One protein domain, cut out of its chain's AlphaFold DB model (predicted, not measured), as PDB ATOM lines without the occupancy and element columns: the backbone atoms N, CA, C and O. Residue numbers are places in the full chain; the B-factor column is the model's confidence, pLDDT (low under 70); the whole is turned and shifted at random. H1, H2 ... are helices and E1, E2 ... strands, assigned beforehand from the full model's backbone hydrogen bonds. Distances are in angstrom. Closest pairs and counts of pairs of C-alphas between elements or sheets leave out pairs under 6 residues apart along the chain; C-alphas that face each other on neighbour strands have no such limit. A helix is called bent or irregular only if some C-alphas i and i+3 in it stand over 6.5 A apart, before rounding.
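Overview. This is residues 87 to 159 of the 162 residues of an uncharacterized protein of Flavobacteriales bacterium (UniProt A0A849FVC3). A two-stranded parallel ribbon, E2 beside E3, has the short helices H1 and H3 near the end where both strands finish, with H2 on the way back from H1 to E3. Residues 89 to 109, which include E1, stand free as a long loop. The 73 printed residues run E1 E2 H1 H2 E3 H3; the class is mixed, helices and strands, with under half of the residues in named elements. The whole is only just compact, close to loose, with a radius of gyration of the C-alphas of 13.5 A and spans of 31 by 28 by 24 A.

Arrangement. Start at E2, residues 113 to 118, and E3, residues 138 to 143: they are parallel at 27 degrees, with N 115 and O 139 at 2.8 A, within hydrogen-bond range. Between them come H1, residues 119 to 124, and H2, residues 128 to 133, in a strand-helix-strand unit, two parallel neighbour strands joined through helices, with a right-handed crossover. H1 touches H3, residues 152 to 159, about perpendicular at 74 degrees; the closest C-alphas, of Leu 119 and Ile 152, are 7.4 A apart. H2 and H3 are close but not clearly touching, with the C-alphas of Pro 128 and Leu 159 closest at 6.0 A. E1, residues 91 to 93, pairs with no named strand and is apart from E2. Every O i to N i+4 pair is within hydrogen-bond range in H2, against 2 of 4 in H3 and 0 of 2 in H1, where 2 of 3 O i to N i+3 pairs are; H1 is irregular, with C-alphas 120 and 123 at 7.3 A.

Along the chain. Find C-alpha 113 at (-37.021, -18.297, -14.535); from there E2 runs 16.2 A. E3 begins at (-39.443, -20.925, -17.607) and runs 15.3 A. H3 runs 11.6 A to C-alpha 159 at (-42.355, -18.831, -31.998).

Size, cuts and confidence. The C-alphas farthest apart are those of Ala 109 and Thr 148, 35.0 A. The printed part has no cut, and E1 to E2 is a long link of 19 residues. Look for pLDDT under 70 at residues 123 to 136 and 158 to 159.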
ATOM      1  N   LYS A  87     -42.155  -7.925 -13.506       92.62
ATOM      2  CA  LYS A  87     -40.923  -7.562 -12.797       92.62
ATOM      3  C   LYS A  87     -39.760  -8.421 -13.265       92.62
ATOM      4  O   LYS A  87     -39.884  -9.644 -13.315       92.62
ATOM      5  N   ILE A  88     -38.613  -7.797 -13.516       90.69
ATOM      6  CA  ILE A  88     -37.354  -8.488 -13.821       90.69
ATOM      7  C   ILE A  88     -36.344  -8.128 -12.739       90.69
ATOM      8  O   ILE A  88     -36.095  -6.958 -12.489       90.69
ATOM      9  N   GLY A  89     -35.787  -9.125 -12.047       87.56
ATOM     10  CA  GLY A  89     -34.755  -8.890 -11.025       87.56
ATOM     11  C   GLY A  89     -35.190  -8.054  -9.809       87.56
ATOM     12  O   GLY A  89     -34.357  -7.777  -8.955       87.56
ATOM     13  N   GLY A  90     -36.475  -7.696  -9.699       87.44
ATOM     14  CA  GLY A  90     -37.012  -6.789  -8.677       87.44
ATOM     15  C   GLY A  90     -37.514  -5.460  -9.246       87.44
ATOM     16  O   GLY A  90     -38.361  -4.827  -8.618       87.44
ATOM     17  N   ASP A  91     -37.082  -5.097 -10.453       93.50
ATOM     18  CA  ASP A  91     -37.488  -3.869 -11.129       93.50
ATOM     19  C   ASP A  91     -38.851  -4.059 -11.794       93.50
ATOM     20  O   ASP A  91     -39.054  -5.000 -12.566       93.50
ATOM     21  N   ALA A  92     -39.800  -3.181 -11.466       94.50
ATOM     22  CA  ALA A  92     -41.123  -3.169 -12.077       94.50
ATOM     23  C   ALA A  92     -41.081  -2.496 -13.446       94.50
ATOM     24  O   ALA A  92     -40.547  -1.398 -13.584       94.50
ATOM     25  N   LEU A  93     -41.668  -3.163 -14.436       93.94
ATOM     26  CA  LEU A  93     -41.778  -2.678 -15.802       93.94
ATOM     27  C   LEU A  93     -43.163  -2.079 -16.039       93.94
ATOM     28  O   LEU A  93     -44.168  -2.580 -15.530       93.94
ATOM     29  N   THR A  94     -43.211  -1.024 -16.843       93.25
ATOM     30  CA  THR A  94     -44.428  -0.287 -17.172       93.25
ATOM     31  C   THR A  94     -45.024  -0.812 -18.484       93.25
ATOM     32  O   THR A  94     -44.401  -0.663 -19.542       93.25
ATOM     33  N   PRO A  95     -46.235  -1.402 -18.468       90.69
ATOM     34  CA  PRO A  95     -46.923  -1.823 -19.686       90.69
ATOM     35  C   PRO A  95     -47.143  -0.642 -20.641       90.69
ATOM     36  O   PRO A  95     -47.441   0.469 -20.211       90.69
ATOM     37  N   GLY A  96     -47.002  -0.874 -21.944       88.19
ATOM     38  CA  GLY A  96     -47.118   0.148 -22.989       88.19
ATOM     39  C   GLY A  96     -45.899   1.067 -23.136       88.19
ATOM     40  O   GLY A  96     -45.818   1.783 -24.130       88.19
ATOM     41  N   ILE A  97     -44.947   1.030 -22.195       91.75
ATOM     42  CA  ILE A  97     -43.682   1.779 -22.262       91.75
ATOM     43  C   ILE A  97     -42.513   0.804 -22.401       91.75
ATOM     44  O   ILE A  97     -41.805   0.826 -23.404       91.75
ATOM     45  N   ASP A  98     -42.348  -0.081 -21.417       93.31
ATOM     46  CA  ASP A  98     -41.235  -1.030 -21.361       93.31
ATOM     47  C   ASP A  98     -41.550  -2.332 -22.114       93.31
ATOM     48  O   ASP A  98     -40.647  -3.008 -22.606       93.31
ATOM     49  N   PHE A  99     -42.833  -2.697 -22.218       90.81
ATOM     50  CA  PHE A  99     -43.284  -3.890 -22.936       90.81
ATOM     51  C   PHE A  99     -44.725  -3.761 -23.431       90.81
ATOM     52  O   PHE A  99     -45.521  -2.995 -22.891       90.81
ATOM     53  N   ILE A 100     -45.080  -4.557 -24.441       89.94
ATOM     54  CA  ILE A 100     -46.450  -4.698 -24.949       89.94
ATOM     55  C   ILE A 100     -46.898  -6.133 -24.688       89.94
ATOM     56  O   ILE A 100     -46.149  -7.072 -24.955       89.94
ATOM     57  N   VAL A 101     -48.112  -6.299 -24.166       88.94
ATOM     58  CA  VAL A 101     -48.713  -7.621 -23.956       88.94
ATOM     59  C   VAL A 101     -49.339  -8.100 -25.256       88.94
ATOM     60  O   VAL A 101     -50.098  -7.363 -25.890       88.94
ATOM     61  N   ASP A 102     -49.023  -9.330 -25.652       87.25
ATOM     62  CA  ASP A 102     -49.626  -9.930 -26.835       87.25
ATOM     63  C   ASP A 102     -51.114 -10.247 -26.569       87.25
ATOM     64  O   ASP A 102     -51.444 -10.799 -25.514       87.25
ATOM     65  N   PRO A 103     -52.041  -9.931 -27.492       85.00
ATOM     66  CA  PRO A 103     -53.462 -10.237 -27.321       85.00
ATOM     67  C   PRO A 103     -53.765 -11.727 -27.106       85.00
ATOM     68  O   PRO A 103     -54.809 -12.059 -26.547       85.00
ATOM     69  N   SER A 104     -52.880 -12.631 -27.533       83.69
ATOM     70  CA  SER A 104     -53.025 -14.075 -27.326       83.69
ATOM     71  C   SER A 104     -52.647 -14.545 -25.915       83.69
ATOM     72  O   SER A 104     -52.956 -15.683 -25.560       83.69
ATOM     73  N   CYS A 105     -52.028 -13.692 -25.086       84.69
ATOM     74  CA  CYS A 105     -51.545 -14.091 -23.767       84.69
ATOM     75  C   CYS A 105     -52.683 -14.583 -22.847       84.69
ATOM     76  O   CYS A 105     -53.660 -13.856 -22.630       84.69
ATOM     77  N   PRO A 106     -52.553 -15.780 -22.241       83.38
ATOM     78  CA  PRO A 106     -53.491 -16.244 -21.229       83.38
ATOM     79  C   PRO A 106     -53.276 -15.517 -19.894       83.38
ATOM     80  O   PRO A 106     -52.275 -14.832 -19.677       83.38
ATOM     81  N   LEU A 107     -54.207 -15.718 -18.958       84.50
ATOM     82  CA  LEU A 107     -54.010 -15.306 -17.571       84.50
ATOM     83  C   LEU A 107     -52.859 -16.111 -16.951       84.50
ATOM     84  O   LEU A 107     -52.909 -17.340 -16.915       84.50
ATOM     85  N   PHE A 108     -51.861 -15.418 -16.409       86.94
ATOM     86  CA  PHE A 108     -50.757 -16.028 -15.675       86.94
ATOM     87  C   PHE A 108     -50.436 -15.215 -14.419       86.94
ATOM     88  O   PHE A 108     -50.372 -13.988 -14.464       86.94
ATOM     89  N   ALA A 109     -50.206 -15.906 -13.302       89.44
ATOM     90  CA  ALA A 109     -49.755 -15.305 -12.055       89.44
ATOM     91  C   ALA A 109     -48.710 -16.216 -11.408       89.44
ATOM     92  O   ALA A 109     -49.008 -17.346 -11.023       89.44
ATOM     93  N   GLY A 110     -47.478 -15.729 -11.288       89.69
ATOM     94  CA  GLY A 110     -46.392 -16.510 -10.717       89.69
ATOM     95  C   GLY A 110     -45.022 -15.919 -11.005       89.69
ATOM     96  O   GLY A 110     -44.888 -14.820 -11.540       89.69
ATOM     97  N   ARG A 111     -43.991 -16.678 -10.640       89.69
ATOM     98  CA  ARG A 111     -42.594 -16.348 -10.911       89.69
ATOM     99  C   ARG A 111     -42.008 -17.415 -11.820       89.69
ATOM    100  O   ARG A 111     -42.064 -18.590 -11.482       89.69
ATOM    101  N   LEU A 112     -41.415 -16.984 -12.927       88.88
ATOM    102  CA  LEU A 112     -40.737 -17.855 -13.883       88.88
ATOM    103  C   LEU A 112     -39.251 -17.518 -13.928       88.88
ATOM    104  O   LEU A 112     -38.854 -16.369 -13.711       88.88
ATOM    105  N   MET A 113     -38.428 -18.523 -14.219       88.19
ATOM    106  CA  MET A 113     -37.021 -18.297 -14.535       88.19
ATOM    107  C   MET A 113     -36.896 -17.878 -15.994       88.19
ATOM    108  O   MET A 113     -37.462 -18.522 -16.872       88.19
ATOM    109  N   ALA A 114     -36.159 -16.803 -16.260       87.62
ATOM    110  CA  ALA A 114     -35.921 -16.350 -17.622       87.62
ATOM    111  C   ALA A 114     -34.744 -17.103 -18.244       87.62
ATOM    112  O   ALA A 114     -33.645 -17.123 -17.685       87.62
ATOM    113  N   ARG A 115     -34.960 -17.674 -19.427       85.75
ATOM    114  CA  ARG A 115     -33.900 -18.193 -20.286       85.75
ATOM    115  C   ARG A 115     -33.751 -17.266 -21.481       85.75
ATOM    116  O   ARG A 115     -34.646 -17.165 -22.313       85.75
ATOM    117  N   ILE A 116     -32.613 -16.585 -21.541       86.44
ATOM    118  CA  ILE A 116     -32.309 -15.650 -22.622       86.44
ATOM    119  C   ILE A 116     -31.711 -16.426 -23.792       86.44
ATOM    120  O   ILE A 116     -30.793 -17.226 -23.612       86.44
ATOM    121  N   ILE A 117     -32.244 -16.176 -24.979       83.50
ATOM    122  CA  ILE A 117     -31.807 -16.768 -26.235       83.50
ATOM    123  C   ILE A 117     -31.495 -15.622 -27.202       83.50
ATOM    124  O   ILE A 117     -32.421 -14.931 -27.632       83.50
ATOM    125  N   PRO A 118     -30.220 -15.403 -27.562       86.12
ATOM    126  CA  PRO A 118     -29.859 -14.449 -28.603       86.12
ATOM    127  C   PRO A 118     -30.475 -14.847 -29.947       86.12
ATOM    128  O   PRO A 118     -30.311 -15.973 -30.413       86.12
ATOM    129  N   LEU A 119     -31.155 -13.916 -30.617       81.12
ATOM    130  CA  LEU A 119     -31.735 -14.166 -31.941       81.12
ATOM    131  C   LEU A 119     -30.672 -14.358 -33.027       81.12
ATOM    132  O   LEU A 119     -30.964 -14.943 -34.068       81.12
ATOM    133  N   THR A 120     -29.431 -13.927 -32.793       80.62
ATOM    134  CA  THR A 120     -28.290 -14.278 -33.653       80.62
ATOM    135  C   THR A 120     -28.106 -15.788 -33.774       80.62
ATOM    136  O   THR A 120     -27.668 -16.274 -34.815       80.62
ATOM    137  N   ASP A 121     -28.512 -16.524 -32.741       76.38
ATOM    138  CA  ASP A 121     -28.326 -17.964 -32.639       76.38
ATOM    139  C   ASP A 121     -29.564 -18.716 -33.158       76.38
ATOM    140  O   ASP A 121     -29.535 -19.940 -33.274       76.38
ATOM    141  N   LEU A 122     -30.637 -18.006 -33.550       70.81
ATOM    142  CA  LEU A 122     -31.927 -18.593 -33.935       70.81
ATOM    143  C   LEU A 122     -31.808 -19.593 -35.094       70.81
ATOM    144  O   LEU A 122     -32.440 -20.642 -35.060       70.81
ATOM    145  N   LYS A 123     -30.936 -19.326 -36.077       66.44
ATOM    146  CA  LYS A 123     -30.678 -20.241 -37.212       66.44
ATOM    147  C   LYS A 123     -30.048 -21.575 -36.782       66.44
ATOM    148  O   LYS A 123     -30.059 -22.528 -37.552       66.44
ATOM    149  N   THR A 124     -29.473 -21.631 -35.581       63.53
ATOM    150  CA  THR A 124     -28.868 -22.838 -34.995       63.53
ATOM    151  C   THR A 124     -29.769 -23.519 -33.971       63.53
ATOM    152  O   THR A 124     -29.444 -24.611 -33.503       63.53
ATOM    153  N   LEU A 125     -30.897 -22.898 -33.617       59.62
ATOM    154  CA  LEU A 125     -31.819 -23.468 -32.651       59.62
ATOM    155  C   LEU A 125     -32.674 -24.561 -33.303       59.62
ATOM    156  O   LEU A 125     -33.058 -24.448 -34.469       59.62
ATOM    157  N   PRO A 126     -32.973 -25.638 -32.561       60.06
ATOM    158  CA  PRO A 126     -33.870 -26.678 -33.037       60.06
ATOM    159  C   PRO A 126     -35.299 -26.136 -33.202       60.06
ATOM    160  O   PRO A 126     -35.608 -25.046 -32.719       60.06
ATOM    161  N   HIS A 127     -36.159 -26.905 -33.884       66.50
ATOM    162  CA  HIS A 127     -37.560 -26.547 -34.150       66.50
ATOM    163  C   HIS A 127     -38.234 -25.940 -32.900       66.50
ATOM    164  O   HIS A 127     -37.957 -26.425 -31.799       66.50
ATOM    165  N   PRO A 128     -39.102 -24.924 -33.051       62.19
ATOM    166  CA  PRO A 128     -39.930 -24.330 -31.998       62.19
ATOM    167  C   PRO A 128     -40.321 -25.287 -30.838       62.19
ATOM    168  O   PRO A 128     -40.045 -25.007 -29.667       62.19
ATOM    169  N   ASP A 129     -40.834 -26.476 -31.162       63.69
ATOM    170  CA  ASP A 129     -41.256 -27.515 -30.201       63.69
ATOM    171  C   ASP A 129     -40.117 -28.072 -29.320       63.69
ATOM    172  O   ASP A 129     -40.303 -28.440 -28.156       63.69
ATOM    173  N   THR A 130     -38.900 -28.128 -29.854       66.69
ATOM    174  CA  THR A 130     -37.701 -28.563 -29.128       66.69
ATOM    175  C   THR A 130     -37.248 -27.506 -28.120       66.69
ATOM    176  O   THR A 130     -36.704 -27.829 -27.065       66.69
ATOM    177  N   ILE A 131     -37.486 -26.224 -28.408       65.44
ATOM    178  CA  ILE A 131     -37.182 -25.140 -27.469       65.44
ATOM    179  C   ILE A 131     -38.203 -25.161 -26.328       65.44
ATOM    180  O   ILE A 131     -37.804 -25.157 -25.162       65.44
ATOM    181  N   ALA A 132     -39.493 -25.290 -26.654       63.94
ATOM    182  CA  ALA A 132     -40.568 -25.404 -25.668       63.94
ATOM    183  C   ALA A 132     -40.363 -26.606 -24.724       63.94
ATOM    184  O   ALA A 132     -40.439 -26.467 -23.506       63.94
ATOM    185  N   SER A 133     -39.983 -27.771 -25.256       65.44
ATOM    186  CA  SER A 133     -39.738 -28.977 -24.443       65.44
ATOM    187  C   SER A 133     -38.501 -28.914 -23.535       65.44
ATOM    188  O   SER A 133     -38.395 -29.709 -22.602       65.44
ATOM    189  N   THR A 134     -37.578 -27.966 -23.743       64.88
ATOM    190  CA  THR A 134     -36.406 -27.768 -22.861       64.88
ATOM    191  C   THR A 134     -36.613 -26.704 -21.777       64.88
ATOM    192  O   THR A 134     -35.689 -26.423 -21.010       64.88
ATOM    193  N   CYS A 135     -37.805 -26.113 -21.695       67.25
ATOM    194  CA  CYS A 135     -38.162 -25.036 -20.775       67.25
ATOM    195  C   CYS A 135     -39.452 -25.409 -20.030       67.25
ATOM    196  O   CYS A 135     -40.545 -24.975 -20.377       67.25
ATOM    197  N   VAL A 136     -39.320 -26.241 -18.995       69.81
ATOM    198  CA  VAL A 136     -40.413 -26.497 -18.046       69.81
ATOM    199  C   VAL A 136     -40.364 -25.392 -16.985       69.81
ATOM    200  O   VAL A 136     -39.314 -25.183 -16.377       69.81
ATOM    201  N   ASP A 137     -41.464 -24.657 -16.808       76.62
ATOM    202  CA  ASP A 137     -41.619 -23.551 -15.842       76.62
ATOM    203  C   ASP A 137     -40.640 -22.371 -16.021       76.62
ATOM    204  O   ASP A 137     -40.169 -21.751 -15.059       76.62
ATOM    205  N   CYS A 138     -40.334 -22.030 -17.272       82.56
ATOM    206  CA  CYS A 138     -39.443 -20.925 -17.607       82.56
ATOM    207  C   CYS A 138     -40.085 -19.981 -18.640       82.56
ATOM    208  O   CYS A 138     -41.012 -20.354 -19.354       82.56
ATOM    209  N   ILE A 139     -39.621 -18.731 -18.692       84.25
ATOM    210  CA  ILE A 139     -39.971 -17.780 -19.751       84.25
ATOM    211  C   ILE A 139     -38.802 -17.689 -20.726       84.25
ATOM    212  O   ILE A 139     -37.651 -17.497 -20.324       84.25
ATOM    213  N   LEU A 140     -39.093 -17.828 -22.014       84.75
ATOM    214  CA  LEU A 140     -38.108 -17.632 -23.069       84.75
ATOM    215  C   LEU A 140     -38.029 -16.145 -23.405       84.75
ATOM    216  O   LEU A 140     -39.028 -15.520 -23.754       84.75
ATOM    217  N   VAL A 141     -36.832 -15.579 -23.304       86.31
ATOM    218  CA  VAL A 141     -36.561 -14.190 -23.676       86.31
ATOM    219  C   VAL A 141     -35.727 -14.202 -24.943       86.31
ATOM    220  O   VAL A 141     -34.543 -14.535 -24.914       86.31
ATOM    221  N   LEU A 142     -36.356 -13.844 -26.057       85.38
ATOM    222  CA  LEU A 142     -35.683 -13.725 -27.343       85.38
ATOM    223  C   LEU A 142     -34.978 -12.369 -27.423       85.38
ATOM    224  O   LEU A 142     -35.618 -11.321 -27.487       85.38
ATOM    225  N   ASP A 143     -33.651 -12.388 -27.399       87.12
ATOM    226  CA  ASP A 143     -32.831 -11.185 -27.383       87.12
ATOM    227  C   ASP A 143     -32.426 -10.779 -28.802       87.12
ATOM    228  O   ASP A 143     -31.572 -11.398 -29.435       87.12
ATOM    229  N   ALA A 144     -33.049  -9.714 -29.306       86.38
ATOM    230  CA  ALA A 144     -32.776  -9.162 -30.630       86.38
ATOM    231  C   ALA A 144     -31.547  -8.232 -30.679       86.38
ATOM    232  O   ALA A 144     -31.232  -7.689 -31.742       86.38
ATOM    233  N   ARG A 145     -30.860  -7.987 -29.556       86.69
ATOM    234  CA  ARG A 145     -29.680  -7.110 -29.539       86.69
ATOM    235  C   ARG A 145     -28.568  -7.707 -30.400       86.69
ATOM    236  O   ARG A 145     -28.333  -8.908 -30.401       86.69
ATOM    237  N   GLY A 146     -27.879  -6.850 -31.149       84.50
ATOM    238  CA  GLY A 146     -26.808  -7.278 -32.057       84.50
ATOM    239  C   GLY A 146     -27.289  -7.947 -33.350       84.50
ATOM    240  O   GLY A 146     -26.456  -8.314 -34.177       84.50
ATOM    241  N   LEU A 147     -28.603  -8.067 -33.574       84.44
ATOM    242  CA  LEU A 147     -29.150  -8.600 -34.818       84.44
ATOM    243  C   LEU A 147     -28.909  -7.621 -35.980       84.44
ATOM    244  O   LEU A 147     -29.453  -6.516 -36.008       84.44
ATOM    245  N   THR A 148     -28.108  -8.037 -36.960       84.25
ATOM    246  CA  THR A 148     -27.836  -7.262 -38.185       84.25
ATOM    247  C   THR A 148     -28.810  -7.610 -39.313       84.25
ATOM    248  O   THR A 148     -29.247  -6.732 -40.057       84.25
ATOM    249  N   ASP A 149     -29.192  -8.884 -39.411       83.62
ATOM    250  CA  ASP A 149     -30.135  -9.409 -40.395       83.62
ATOM    251  C   ASP A 149     -31.565  -9.414 -39.835       83.62
ATOM    252  O   ASP A 149     -31.970 -10.304 -39.087       83.62
ATOM    253  N   LYS A 150     -32.361  -8.411 -40.223       80.31
ATOM    254  CA  LYS A 150     -33.754  -8.262 -39.770       80.31
ATOM    255  C   LYS A 150     -34.702  -9.333 -40.315       80.31
ATOM    256  O   LYS A 150     -35.831  -9.411 -39.837       80.31
ATOM    257  N   THR A 151     -34.294 -10.140 -41.300       80.75
ATOM    258  CA  THR A 151     -35.160 -11.209 -41.827       80.75
ATOM    259  C   THR A 151     -35.465 -12.267 -40.766       80.75
ATOM    260  O   THR A 151     -36.581 -12.777 -40.734       80.75
ATOM    261  N   ILE A 152     -34.548 -12.460 -39.814       77.31
ATOM    262  CA  ILE A 152     -34.663 -13.386 -38.676       77.31
ATOM    263  C   ILE A 152     -35.850 -13.042 -37.759       77.31
ATOM    264  O   ILE A 152     -36.420 -13.925 -37.123       77.31
ATOM    265  N   LEU A 153     -36.287 -11.777 -37.715       76.38
ATOM    266  CA  LEU A 153     -37.460 -11.384 -36.924       76.38
ATOM    267  C   LEU A 153     -38.753 -12.038 -37.432       76.38
ATOM    268  O   LEU A 153     -39.662 -12.260 -36.641       76.38
ATOM    269  N   LYS A 154     -38.833 -12.365 -38.729       76.31
ATOM    270  CA  LYS A 154     -39.987 -13.079 -39.294       76.31
ATOM    271  C   LYS A 154     -40.033 -14.529 -38.823       76.31
ATOM    272  O   LYS A 154     -41.111 -15.035 -38.538       76.31
ATOM    273  N   ASP A 155     -38.871 -15.162 -38.714       72.75
ATOM    274  CA  ASP A 155     -38.755 -16.538 -38.230       72.75
ATOM    275  C   ASP A 155     -39.067 -16.601 -36.728       72.75
ATOM    276  O   ASP A 155     -39.776 -17.495 -36.271       72.75
ATOM    277  N   ALA A 156     -38.623 -15.599 -35.961       71.81
ATOM    278  CA  ALA A 156     -38.939 -15.476 -34.539       71.81
ATOM    279  C   ALA A 156     -40.439 -15.261 -34.267       71.81
ATOM    280  O   ALA A 156     -40.938 -15.698 -33.233       71.81
ATOM    281  N   ASP A 157     -41.175 -14.628 -35.185       71.94
ATOM    282  CA  ASP A 157     -42.624 -14.424 -35.052       71.94
ATOM    283  C   ASP A 157     -43.396 -15.755 -35.028       71.94
ATOM    284  O   ASP A 157     -44.427 -15.864 -34.367       71.94
ATOM    285  N   GLN A 158     -42.864 -16.804 -35.668       68.31
ATOM    286  CA  GLN A 158     -43.455 -18.146 -35.631       68.31
ATOM    287  C   GLN A 158     -43.396 -18.785 -34.237       68.31
ATOM    288  O   GLN A 158     -44.219 -19.642 -33.927       68.31
ATOM    289  N   LEU A 159     -42.473 -18.343 -33.375       66.62
ATOM    290  CA  LEU A 159     -42.355 -18.831 -31.998       66.62
ATOM    291  C   LEU A 159     -43.466 -18.304 -31.081       66.62
ATOM    292  O   LEU A 159     -43.637 -18.836 -29.991       66.62
TER     293      LEU A 159